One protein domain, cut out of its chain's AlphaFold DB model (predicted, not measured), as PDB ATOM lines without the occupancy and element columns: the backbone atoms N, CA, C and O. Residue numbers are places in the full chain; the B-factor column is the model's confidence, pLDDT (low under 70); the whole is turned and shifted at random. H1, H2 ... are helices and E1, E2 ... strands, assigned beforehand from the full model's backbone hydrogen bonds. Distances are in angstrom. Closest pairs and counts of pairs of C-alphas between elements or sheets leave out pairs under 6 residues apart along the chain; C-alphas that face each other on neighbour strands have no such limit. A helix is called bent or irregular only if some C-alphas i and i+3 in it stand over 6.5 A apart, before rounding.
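This is residues 14 to 84 of the 467 residues of an uncharacterized protein of Streblomastix strix (UniProt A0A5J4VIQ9). The model is drawn out between two ends: a helix, H1, at one end, and at the other a small three-stranded sheet with a short helix, H2, over one face. Two stretches without named elements span the distance between them, residues 31 to 38 and residues 73 to 84, and residues 14 to 26 of H1 stick out. The printed part has 71 residues, with two named helices and three named strands in the order H1, E1, H2, E2, E3. The sheet's order is E1, E3, E2, antiparallel throughout, and the class is mixed, helices and strands. The whole is extended, with a radius of gyration of the C-alphas of 17.6 A, and spans 47 by 31 by 12 A.

H1, residues 14 to 30, is not on the sheet of E1, residues 39 to 43, E3, residues 67 to 72, and E2, residues 57 to 64. E1 and E3 are antiparallel at 155 degrees, with N 41 and O 70 2.9 A apart, within hydrogen-bond range. E2 and E3 form a hairpin, antiparallel at 162 degrees, with N 71 and O 59 at 2.8 A. H2, residues 45 to 52, is on the sheet at a height of 8.4 A, along the strands, at 9 degrees to E3 on the local plane. The closest C-alphas of H2 and E3 are those of Ile 45 and Leu 67, 6.7 A apart. E1, H2 and E2 form a split strand-helix-strand unit, two strands running the same way with E3 between them, and its crossover is right-handed. In H2 every O i to N i+4 pair is within hydrogen-bond range; in H1, 10 of 13 are.

H1 begins at C-alpha 14 (-14.396, 7.443, 51.487) and measures 24.8 A, with a kink of 28 degrees near residue 24; it is only just irregular, C-alphas 24 and 27 being 6.7 A apart. E1 measures 12.7 A, H2 10.7 A and E2 19.7 A. E3 measures 16.2 A and ends at C-alpha 72 (-15.627, -10.277, 17.815).

The two C-alphas farthest apart, those of Glu 16 and Leu 53, are 49.7 A apart. The printed part has no cut and no long link. Its mean pLDDT is 87.1, and no printed residue is under 70.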
ATOM      1  N   GLY A  14     -13.886   8.313  52.549       91.12
ATOM      2  CA  GLY A  14     -14.396   7.443  51.487       91.12
ATOM      3  C   GLY A  14     -15.608   8.050  50.780       91.12
ATOM      4  O   GLY A  14     -15.636   8.115  49.551       91.12
ATOM      5  N   GLY A  15     -16.566   8.574  51.551       91.12
ATOM      6  CA  GLY A  15     -17.743   9.281  51.040       91.12
ATOM      7  C   GLY A  15     -17.394  10.563  50.279       91.12
ATOM      8  O   GLY A  15     -17.965  10.825  49.214       91.12
ATOM      9  N   GLU A  16     -16.402  11.330  50.755       89.75
ATOM     10  CA  GLU A  16     -15.898  12.504  50.030       89.75
ATOM     11  C   GLU A  16     -15.335  12.095  48.661       89.75
ATOM     12  O   GLU A  16     -15.684  12.693  47.634       89.75
ATOM     13  N   GLN A  17     -14.476  11.073  48.643       90.62
ATOM     14  CA  GLN A  17     -13.809  10.621  47.429       90.62
ATOM     15  C   GLN A  17     -14.798  10.008  46.433       90.62
ATOM     16  O   GLN A  17     -14.735  10.331  45.247       90.62
ATOM     17  N   PHE A  18     -15.745   9.192  46.905       92.44
ATOM     18  CA  PHE A  18     -16.830   8.650  46.090       92.44
ATOM     19  C   PHE A  18     -17.644   9.774  45.447       92.44
ATOM     20  O   PHE A  18     -17.767   9.830  44.227       92.44
ATOM     21  N   SER A  19     -18.099  10.742  46.249       90.88
ATOM     22  CA  SER A  19     -18.870  11.885  45.751       90.88
ATOM     23  C   SER A  19     -18.098  12.696  44.708       90.88
ATOM     24  O   SER A  19     -18.677  13.175  43.734       90.88
ATOM     25  N   LYS A  20     -16.780  12.863  44.891       88.50
ATOM     26  CA  LYS A  20     -15.905  13.528  43.915       88.50
ATOM     27  C   LYS A  20     -15.814  12.739  42.606       88.50
ATOM     28  O   LYS A  20     -15.917  13.344  41.543       88.50
ATOM     29  N   ILE A  21     -15.621  11.423  42.677       90.25
ATOM     30  CA  ILE A  21     -15.522  10.560  41.493       90.25
ATOM     31  C   ILE A  21     -16.831  10.587  40.711       90.25
ATOM     32  O   ILE A  21     -16.785  10.842  39.516       90.25
ATOM     33  N   THR A  22     -17.974  10.421  41.376       89.94
ATOM     34  CA  THR A  22     -19.295  10.430  40.731       89.94
ATOM     35  C   THR A  22     -19.582  11.748  40.012       89.94
ATOM     36  O   THR A  22     -20.129  11.747  38.915       89.94
ATOM     37  N   MET A  23     -19.179  12.887  40.589       86.69
ATOM     38  CA  MET A  23     -19.310  14.185  39.911       86.69
ATOM     39  C   MET A  23     -18.379  14.315  38.699       86.69
ATOM     40  O   MET A  23     -18.754  14.932  37.710       86.69
ATOM     41  N   ASN A  24     -17.170  13.755  38.775       86.06
ATOM     42  CA  ASN A  24     -16.177  13.864  37.707       86.06
ATOM     43  C   ASN A  24     -16.346  12.802  36.610       86.06
ATOM     44  O   ASN A  24     -15.798  12.970  35.528       86.06
ATOM     45  N   SER A  25     -17.036  11.691  36.866       87.44
ATOM     46  CA  SER A  25     -17.199  10.611  35.890       87.44
ATOM     47  C   SER A  25     -18.299  10.890  34.868       87.44
ATOM     48  O   SER A  25     -18.234  10.339  33.774       87.44
ATOM     49  N   SER A  26     -19.270  11.755  35.184       86.44
ATOM     50  CA  SER A  26     -20.419  12.044  34.314       86.44
ATOM     51  C   SER A  26     -19.999  12.525  32.922       86.44
ATOM     52  O   SER A  26     -20.318  11.869  31.935       86.44
ATOM     53  N   TYR A  27     -19.186  13.584  32.834       86.88
ATOM     54  CA  TYR A  27     -18.733  14.114  31.540       86.88
ATOM     55  C   TYR A  27     -17.852  13.113  30.774       86.88
ATOM     56  O   TYR A  27     -17.819  13.118  29.544       86.88
ATOM     57  N   GLY A  28     -17.117  12.255  31.493       86.50
ATOM     58  CA  GLY A  28     -16.299  11.201  30.895       86.50
ATOM     59  C   GLY A  28     -17.155  10.123  30.232       86.50
ATOM     60  O   GLY A  28     -16.803   9.643  29.157       86.50
ATOM     61  N   SER A  29     -18.297   9.790  30.837       86.31
ATOM     62  CA  SER A  29     -19.309   8.913  30.242       86.31
ATOM     63  C   SER A  29     -19.968   9.553  29.017       86.31
ATOM     64  O   SER A  29     -20.141   8.877  28.005       86.31
ATOM     65  N   ASP A  30     -20.262  10.854  29.063       88.50
ATOM     66  CA  ASP A  30     -20.826  11.594  27.922       88.50
ATOM     67  C   ASP A  30     -19.851  11.676  26.730       88.50
ATOM     68  O   ASP A  30     -20.263  11.683  25.571       88.50
ATOM     69  N   GLY A  31     -18.542  11.710  27.003       86.12
ATOM     70  CA  GLY A  31     -17.473  11.734  25.996       86.12
ATOM     71  C   GLY A  31     -16.908  10.359  25.629       86.12
ATOM     72  O   GLY A  31     -15.844  10.281  25.013       86.12
ATOM     73  N   MET A  32     -17.556   9.270  26.047       86.25
ATOM     74  CA  MET A  32     -17.029   7.916  25.894       86.25
ATOM     75  C   MET A  32     -17.064   7.454  24.434       86.25
ATOM     76  O   MET A  32     -18.128   7.390  23.820       86.25
ATOM     77  N   ASN A  33     -15.906   7.069  23.893       82.00
ATOM     78  CA  ASN A  33     -15.835   6.468  22.564       82.00
ATOM     79  C   ASN A  33     -16.188   4.970  22.630       82.00
ATOM     80  O   ASN A  33     -15.362   4.157  23.044       82.00
ATOM     81  N   GLN A  34     -17.407   4.628  22.211       79.19
ATOM     82  CA  GLN A  34     -17.921   3.252  22.192       79.19
ATOM     83  C   GLN A  34     -17.533   2.456  20.934       79.19
ATOM     84  O   GLN A  34     -17.846   1.271  20.866       79.19
ATOM     85  N   GLU A  35     -16.883   3.079  19.945       77.62
ATOM     86  CA  GLU A  35     -16.450   2.430  18.695       77.62
ATOM     87  C   GLU A  35     -15.333   1.402  18.929       77.62
ATOM     88  O   GLU A  35     -15.230   0.405  18.223       77.62
ATOM     89  N   HIS A  36     -14.482   1.638  19.928       73.69
ATOM     90  CA  HIS A  36     -13.316   0.796  20.215       73.69
ATOM     91  C   HIS A  36     -13.569  -0.231  21.322       73.69
ATOM     92  O   HIS A  36     -12.628  -0.696  21.969       73.69
ATOM     93  N   PHE A  37     -14.830  -0.552  21.604       78.81
ATOM     94  CA  PHE A  37     -15.160  -1.503  22.656       78.81
ATOM     95  C   PHE A  37     -15.064  -2.921  22.096       78.81
ATOM     96  O   PHE A  37     -15.854  -3.335  21.257       78.81
ATOM     97  N   SER A  38     -14.090  -3.694  22.574       80.56
ATOM     98  CA  SER A  38     -13.974  -5.099  22.183       80.56
ATOM     99  C   SER A  38     -15.144  -5.915  22.744       80.56
ATOM    100  O   SER A  38     -15.340  -5.968  23.959       80.56
ATOM    101  N   ASP A  39     -15.888  -6.596  21.868       85.31
ATOM    102  CA  ASP A  39     -16.850  -7.637  22.254       85.31
ATOM    103  C   ASP A  39     -16.067  -8.933  22.493       85.31
ATOM    104  O   ASP A  39     -15.619  -9.580  21.546       85.31
ATOM    105  N   ILE A  40     -15.833  -9.271  23.763       90.06
ATOM    106  CA  ILE A  40     -15.090 -10.469  24.169       90.06
ATOM    107  C   ILE A  40     -16.019 -11.384  24.955       90.06
ATOM    108  O   ILE A  40     -16.632 -10.966  25.939       90.06
ATOM    109  N   LYS A  41     -16.072 -12.659  24.566       92.19
ATOM    110  CA  LYS A  41     -16.779 -13.712  25.301       92.19
ATOM    111  C   LYS A  41     -15.809 -14.764  25.801       92.19
ATOM    112  O   LYS A  41     -14.871 -15.131  25.102       92.19
ATOM    113  N   LEU A  42     -16.053 -15.236  27.017       93.81
ATOM    114  CA  LEU A  42     -15.369 -16.396  27.566       93.81
ATOM    115  C   LEU A  42     -16.149 -17.645  27.162       93.81
ATOM    116  O   LEU A  42     -17.347 -17.714  27.427       93.81
ATOM    117  N   CYS A  43     -15.476 -18.580  26.506       92.75
ATOM    118  CA  CYS A  43     -16.067 -19.780  25.926       92.75
ATOM    119  C   CYS A  43     -15.221 -21.009  26.264       92.75
ATOM    120  O   CYS A  43     -14.003 -20.911  26.426       92.75
ATOM    121  N   ASP A  44     -15.861 -22.171  26.327       94.19
ATOM    122  CA  ASP A  44     -15.163 -23.456  26.324       94.19
ATOM    123  C   ASP A  44     -14.675 -23.826  24.907       94.19
ATOM    124  O   ASP A  44     -14.883 -23.073  23.948       94.19
ATOM    125  N   ILE A  45     -13.996 -24.966  24.749       91.06
ATOM    126  CA  ILE A  45     -13.443 -25.385  23.452       91.06
ATOM    127  C   ILE A  45     -14.525 -25.599  22.378       91.06
ATOM    128  O   ILE A  45     -14.340 -25.221  21.219       91.06
ATOM    129  N   HIS A  46     -15.679 -26.154  22.752       93.12
ATOM    130  CA  HIS A  46     -16.759 -26.467  21.818       93.12
ATOM    131  C   HIS A  46     -17.515 -25.205  21.399       93.12
ATOM    132  O   HIS A  46     -17.847 -25.027  20.225       93.12
ATOM    133  N   GLU A  47     -17.774 -24.304  22.345       93.31
ATOM    134  CA  GLU A  47     -18.338 -22.995  22.065       93.31
ATOM    135  C   GLU A  47     -17.402 -22.159  21.203       93.31
ATOM    136  O   GLU A  47     -17.867 -21.546  20.246       93.31
ATOM    137  N   THR A  48     -16.099 -22.172  21.483       91.81
ATOM    138  CA  THR A  48     -15.094 -21.438  20.701       91.81
ATOM    139  C   THR A  48     -15.117 -21.862  19.240       91.81
ATOM    140  O   THR A  48     -15.275 -21.008  18.367       91.81
ATOM    141  N   PHE A  49     -15.111 -23.172  18.974       90.69
ATOM    142  CA  PHE A  49     -15.249 -23.706  17.618       90.69
ATOM    143  C   PHE A  49     -16.542 -23.228  16.936       90.69
ATOM    144  O   PHE A  49     -16.529 -22.770  15.795       90.69
ATOM    145  N   ARG A  50     -17.676 -23.242  17.653       91.75
ATOM    146  CA  ARG A  50     -18.943 -22.699  17.130       91.75
ATOM    147  C   ARG A  50     -18.865 -21.193  16.860       91.75
ATOM    148  O   ARG A  50     -19.515 -20.708  15.935       91.75
ATOM    149  N   LYS A  51     -18.116 -20.433  17.663       91.50
ATOM    150  CA  LYS A  51     -17.946 -18.983  17.495       91.50
ATOM    151  C   LYS A  51     -16.997 -18.615  16.357       91.50
ATOM    152  O   LYS A  51     -17.205 -17.549  15.788       91.50
ATOM    153  N   HIS A  52     -16.040 -19.468  15.986       91.12
ATOM    154  CA  HIS A  52     -15.192 -19.266  14.799       91.12
ATOM    155  C   HIS A  52     -16.015 -19.170  13.510       91.12
ATOM    156  O   HIS A  52     -15.679 -18.406  12.614       91.12
ATOM    157  N   LEU A  53     -17.145 -19.882  13.446       90.62
ATOM    158  CA  LEU A  53     -18.083 -19.823  12.318       90.62
ATOM    159  C   LEU A  53     -18.916 -18.530  12.282       90.62
ATOM    160  O   LEU A  53     -19.695 -18.311  11.355       90.62
ATOM    161  N   ASN A  54     -18.811 -17.671  13.299       88.25
ATOM    162  CA  ASN A  54     -19.510 -16.395  13.306       88.25
ATOM    163  C   ASN A  54     -18.826 -15.427  12.334       88.25
ATOM    164  O   ASN A  54     -17.642 -15.159  12.479       88.25
ATOM    165  N   GLY A  55     -19.578 -14.807  11.421       85.50
ATOM    166  CA  GLY A  55     -19.024 -13.822  10.478       85.50
ATOM    167  C   GLY A  55     -18.437 -12.553  11.117       85.50
ATOM    168  O   GLY A  55     -17.871 -11.732  10.409       85.50
ATOM    169  N   ARG A  56     -18.581 -12.372  12.439       88.19
ATOM    170  CA  ARG A  56     -17.925 -11.314  13.226       88.19
ATOM    171  C   ARG A  56     -16.696 -11.807  13.982       88.19
ATOM    172  O   ARG A  56     -16.169 -11.063  14.796       88.19
ATOM    173  N   PHE A  57     -16.306 -13.068  13.851       89.88
ATOM    174  CA  PHE A  57     -15.138 -13.582  14.550       89.88
ATOM    175  C   PHE A  57     -13.893 -12.792  14.135       89.88
ATOM    176  O   PHE A  57     -13.635 -12.626  12.947       89.88
ATOM    177  N   LYS A  58     -13.140 -12.305  15.126       86.50
ATOM    178  CA  LYS A  58     -11.914 -11.538  14.902       86.50
ATOM    179  C   LYS A  58     -10.684 -12.336  15.302       86.50
ATOM    180  O   LYS A  58      -9.733 -12.455  14.540       86.50
ATOM    181  N   SER A  59     -10.678 -12.841  16.531       88.19
ATOM    182  CA  SER A  59      -9.588 -13.661  17.056       88.19
ATOM    183  C   SER A  59     -10.035 -14.392  18.314       88.19
ATOM    184  O   SER A  59     -11.007 -13.999  18.957       88.19
ATOM    185  N   ASP A  60      -9.306 -15.422  18.711       88.56
ATOM    186  CA  ASP A  60      -9.451 -16.079  20.001       88.56
ATOM    187  C   ASP A  60      -8.108 -16.219  20.718       88.56
ATOM    188  O   ASP A  60      -7.023 -16.101  20.146       88.56
ATOM    189  N   ARG A  61      -8.181 -16.417  22.035       86.88
ATOM    190  CA  ARG A  61      -7.013 -16.620  22.893       86.88
ATOM    191  C   ARG A  61      -7.318 -17.685  23.940       86.88
ATOM    192  O   ARG A  61      -8.164 -17.452  24.803       86.88
ATOM    193  N   LYS A  62      -6.587 -18.804  23.920       86.44
ATOM    194  CA  LYS A  62      -6.626 -19.820  24.986       86.44
ATOM    195  C   LYS A  62      -6.135 -19.204  26.299       86.44
ATOM    196  O   LYS A  62      -5.017 -18.685  26.356       86.44
ATOM    197  N   LEU A  63      -6.983 -19.221  27.323       84.62
ATOM    198  CA  LEU A  63      -6.692 -18.750  28.683       84.62
ATOM    199  C   LEU A  63      -6.406 -19.908  29.651       84.62
ATOM    200  O   LEU A  63      -5.718 -19.702  30.646       84.62
ATOM    201  N   GLY A  64      -6.924 -21.102  29.356       83.19
ATOM    202  CA  GLY A  64      -6.714 -22.348  30.096       83.19
ATOM    203  C   GLY A  64      -7.187 -23.551  29.271       83.19
ATOM    204  O   GLY A  64      -7.581 -23.379  28.118       83.19
ATOM    205  N   ASP A  65      -7.163 -24.756  29.843       83.00
ATOM    206  CA  ASP A  65      -7.416 -26.008  29.104       83.00
ATOM    207  C   ASP A  65      -8.760 -26.023  28.369       83.00
ATOM    208  O   ASP A  65      -8.824 -26.383  27.194       83.00
ATOM    209  N   ASN A  66      -9.813 -25.539  29.030       88.12
ATOM    210  CA  ASN A  66     -11.158 -25.436  28.472       88.12
ATOM    211  C   ASN A  66     -11.740 -24.019  28.618       88.12
ATOM    212  O   ASN A  66     -12.912 -23.847  28.939       88.12
ATOM    213  N   LEU A  67     -10.899 -22.993  28.456       90.12
ATOM    214  CA  LEU A  67     -11.314 -21.595  28.564       90.12
ATOM    215  C   LEU A  67     -10.592 -20.735  27.531       90.12
ATOM    216  O   LEU A  67      -9.365 -20.635  27.532       90.12
ATOM    217  N   TYR A  68     -11.368 -20.054  26.702       90.94
ATOM    218  CA  TYR A  68     -10.908 -19.204  25.616       90.94
ATOM    219  C   TYR A  68     -11.604 -17.849  25.703       90.94
ATOM    220  O   TYR A  68     -12.790 -17.765  26.010       90.94
ATOM    221  N   ALA A  69     -10.872 -16.775  25.421       90.94
ATOM    222  CA  ALA A  69     -11.452 -15.464  25.162       90.94
ATOM    223  C   ALA A  69     -11.601 -15.286  23.651       90.94
ATOM    224  O   ALA A  69     -10.598 -15.155  22.954       90.94
ATOM    225  N   VAL A  70     -12.839 -15.276  23.167       91.62
ATOM    226  CA  VAL A  70     -13.182 -15.060  21.759       91.62
ATOM    227  C   VAL A  70     -13.576 -13.602  21.567       91.62
ATOM    228  O   VAL A  70     -14.521 -13.122  22.192       91.62
ATOM    229  N   GLU A  71     -12.832 -12.899  20.725       91.50
ATOM    230  CA  GLU A  71     -13.044 -11.504  20.357       91.50
ATOM    231  C   GLU A  71     -13.812 -11.419  19.033       91.50
ATOM    232  O   GLU A  71     -13.489 -12.103  18.057       91.50
ATOM    233  N   PHE A  72     -14.817 -10.547  18.996       88.12
ATOM    234  CA  PHE A  72     -15.627 -10.277  17.815       88.12
ATOM    235  C   PHE A  72     -15.399  -8.857  17.296       88.12
ATOM    236  O   PHE A  72     -15.203  -7.912  18.064       88.12
ATOM    237  N   GLU A  73     -15.477  -8.694  15.979       84.94
ATOM    238  CA  GLU A  73     -15.560  -7.398  15.326       84.94
ATOM    239  C   GLU A  73     -16.883  -6.712  15.673       84.94
ATOM    240  O   GLU A  73     -17.990  -7.247  15.497       84.94
ATOM    241  N   GLN A  74     -16.771  -5.478  16.153       80.56
ATOM    242  CA  GLN A  74     -17.921  -4.648  16.452       80.56
ATOM    243  C   GLN A  74     -18.468  -4.047  15.150       80.56
ATOM    244  O   GLN A  74     -17.969  -3.052  14.644       80.56
ATOM    245  N   GLN A  75     -19.524  -4.650  14.603       79.44
ATOM    246  CA  GLN A  75     -20.168  -4.158  13.373       79.44
ATOM    247  C   GLN A  75     -21.073  -2.939  13.598       79.44
ATOM    248  O   GLN A  75     -21.408  -2.221  12.660       79.44
ATOM    249  N   LYS A  76     -21.535  -2.743  14.837       80.88
ATOM    250  CA  LYS A  76     -22.436  -1.656  15.230       80.88
ATOM    251  C   LYS A  76     -22.040  -1.161  16.613       80.88
ATOM    252  O   LYS A  76     -21.817  -1.964  17.519       80.88
ATOM    253  N   PHE A  77     -22.018   0.150  16.789       78.12
ATOM    254  CA  PHE A  77     -21.861   0.797  18.087       78.12
ATOM    255  C   PHE A  77     -22.991   1.806  18.294       78.12
ATOM    256  O   PHE A  77     -23.640   2.246  17.345       78.12
ATOM    257  N   ASN A  78     -23.275   2.126  19.553       74.62
ATOM    258  CA  ASN A  78     -24.369   3.017  19.913       74.62
ATOM    259  C   ASN A  78     -23.848   4.449  20.078       74.62
ATOM    260  O   ASN A  78     -23.059   4.725  20.975       74.62
ATOM    261  N   CYS A  79     -24.369   5.390  19.296       76.25
ATOM    262  CA  CYS A  79     -24.106   6.825  19.473       76.25
ATOM    263  C   CYS A  79     -25.090   7.448  20.477       76.25
ATOM    264  O   CYS A  79     -25.796   8.397  20.156       76.25
ATOM    265  N   LYS A  80     -25.211   6.861  21.675       82.75
ATOM    266  CA  LYS A  80     -26.190   7.298  22.694       82.75
ATOM    267  C   LYS A  80     -25.642   8.342  23.667       82.75
ATOM    268  O   LYS A  80     -26.378   8.800  24.533       82.75
ATOM    269  N   THR A  81     -24.358   8.670  23.575       84.38
ATOM    270  CA  THR A  81     -23.728   9.632  24.477       84.38
ATOM    271  C   THR A  81     -23.905  11.056  23.957       84.38
ATOM    272  O   THR A  81     -23.872  11.314  22.753       84.38
ATOM    273  N   CYS A  82     -24.081  12.003  24.875       88.25
ATOM    274  CA  CYS A  82     -24.229  13.418  24.549       88.25
ATOM    275  C   CYS A  82     -22.852  14.064  24.336       88.25
ATOM    276  O   CYS A  82     -22.405  14.877  25.145       88.25
ATOM    277  N   LEU A  83     -22.162  13.711  23.248       87.56
ATOM    278  CA  LEU A  83     -20.792  14.172  22.982       87.56
ATOM    279  C   LEU A  83     -20.662  15.706  23.001       87.56
ATOM    280  O   LEU A  83     -19.650  16.239  23.459       87.56
ATOM    281  N   GLN A  84     -21.698  16.428  22.554       90.31
ATOM    282  CA  GLN A  84     -21.717  17.893  22.575       90.31
ATOM    283  C   GLN A  84     -21.647  18.441  24.008       90.31
ATOM    284  O   GLN A  84     -21.005  19.461  24.242       90.31
TER     285      GLN A  84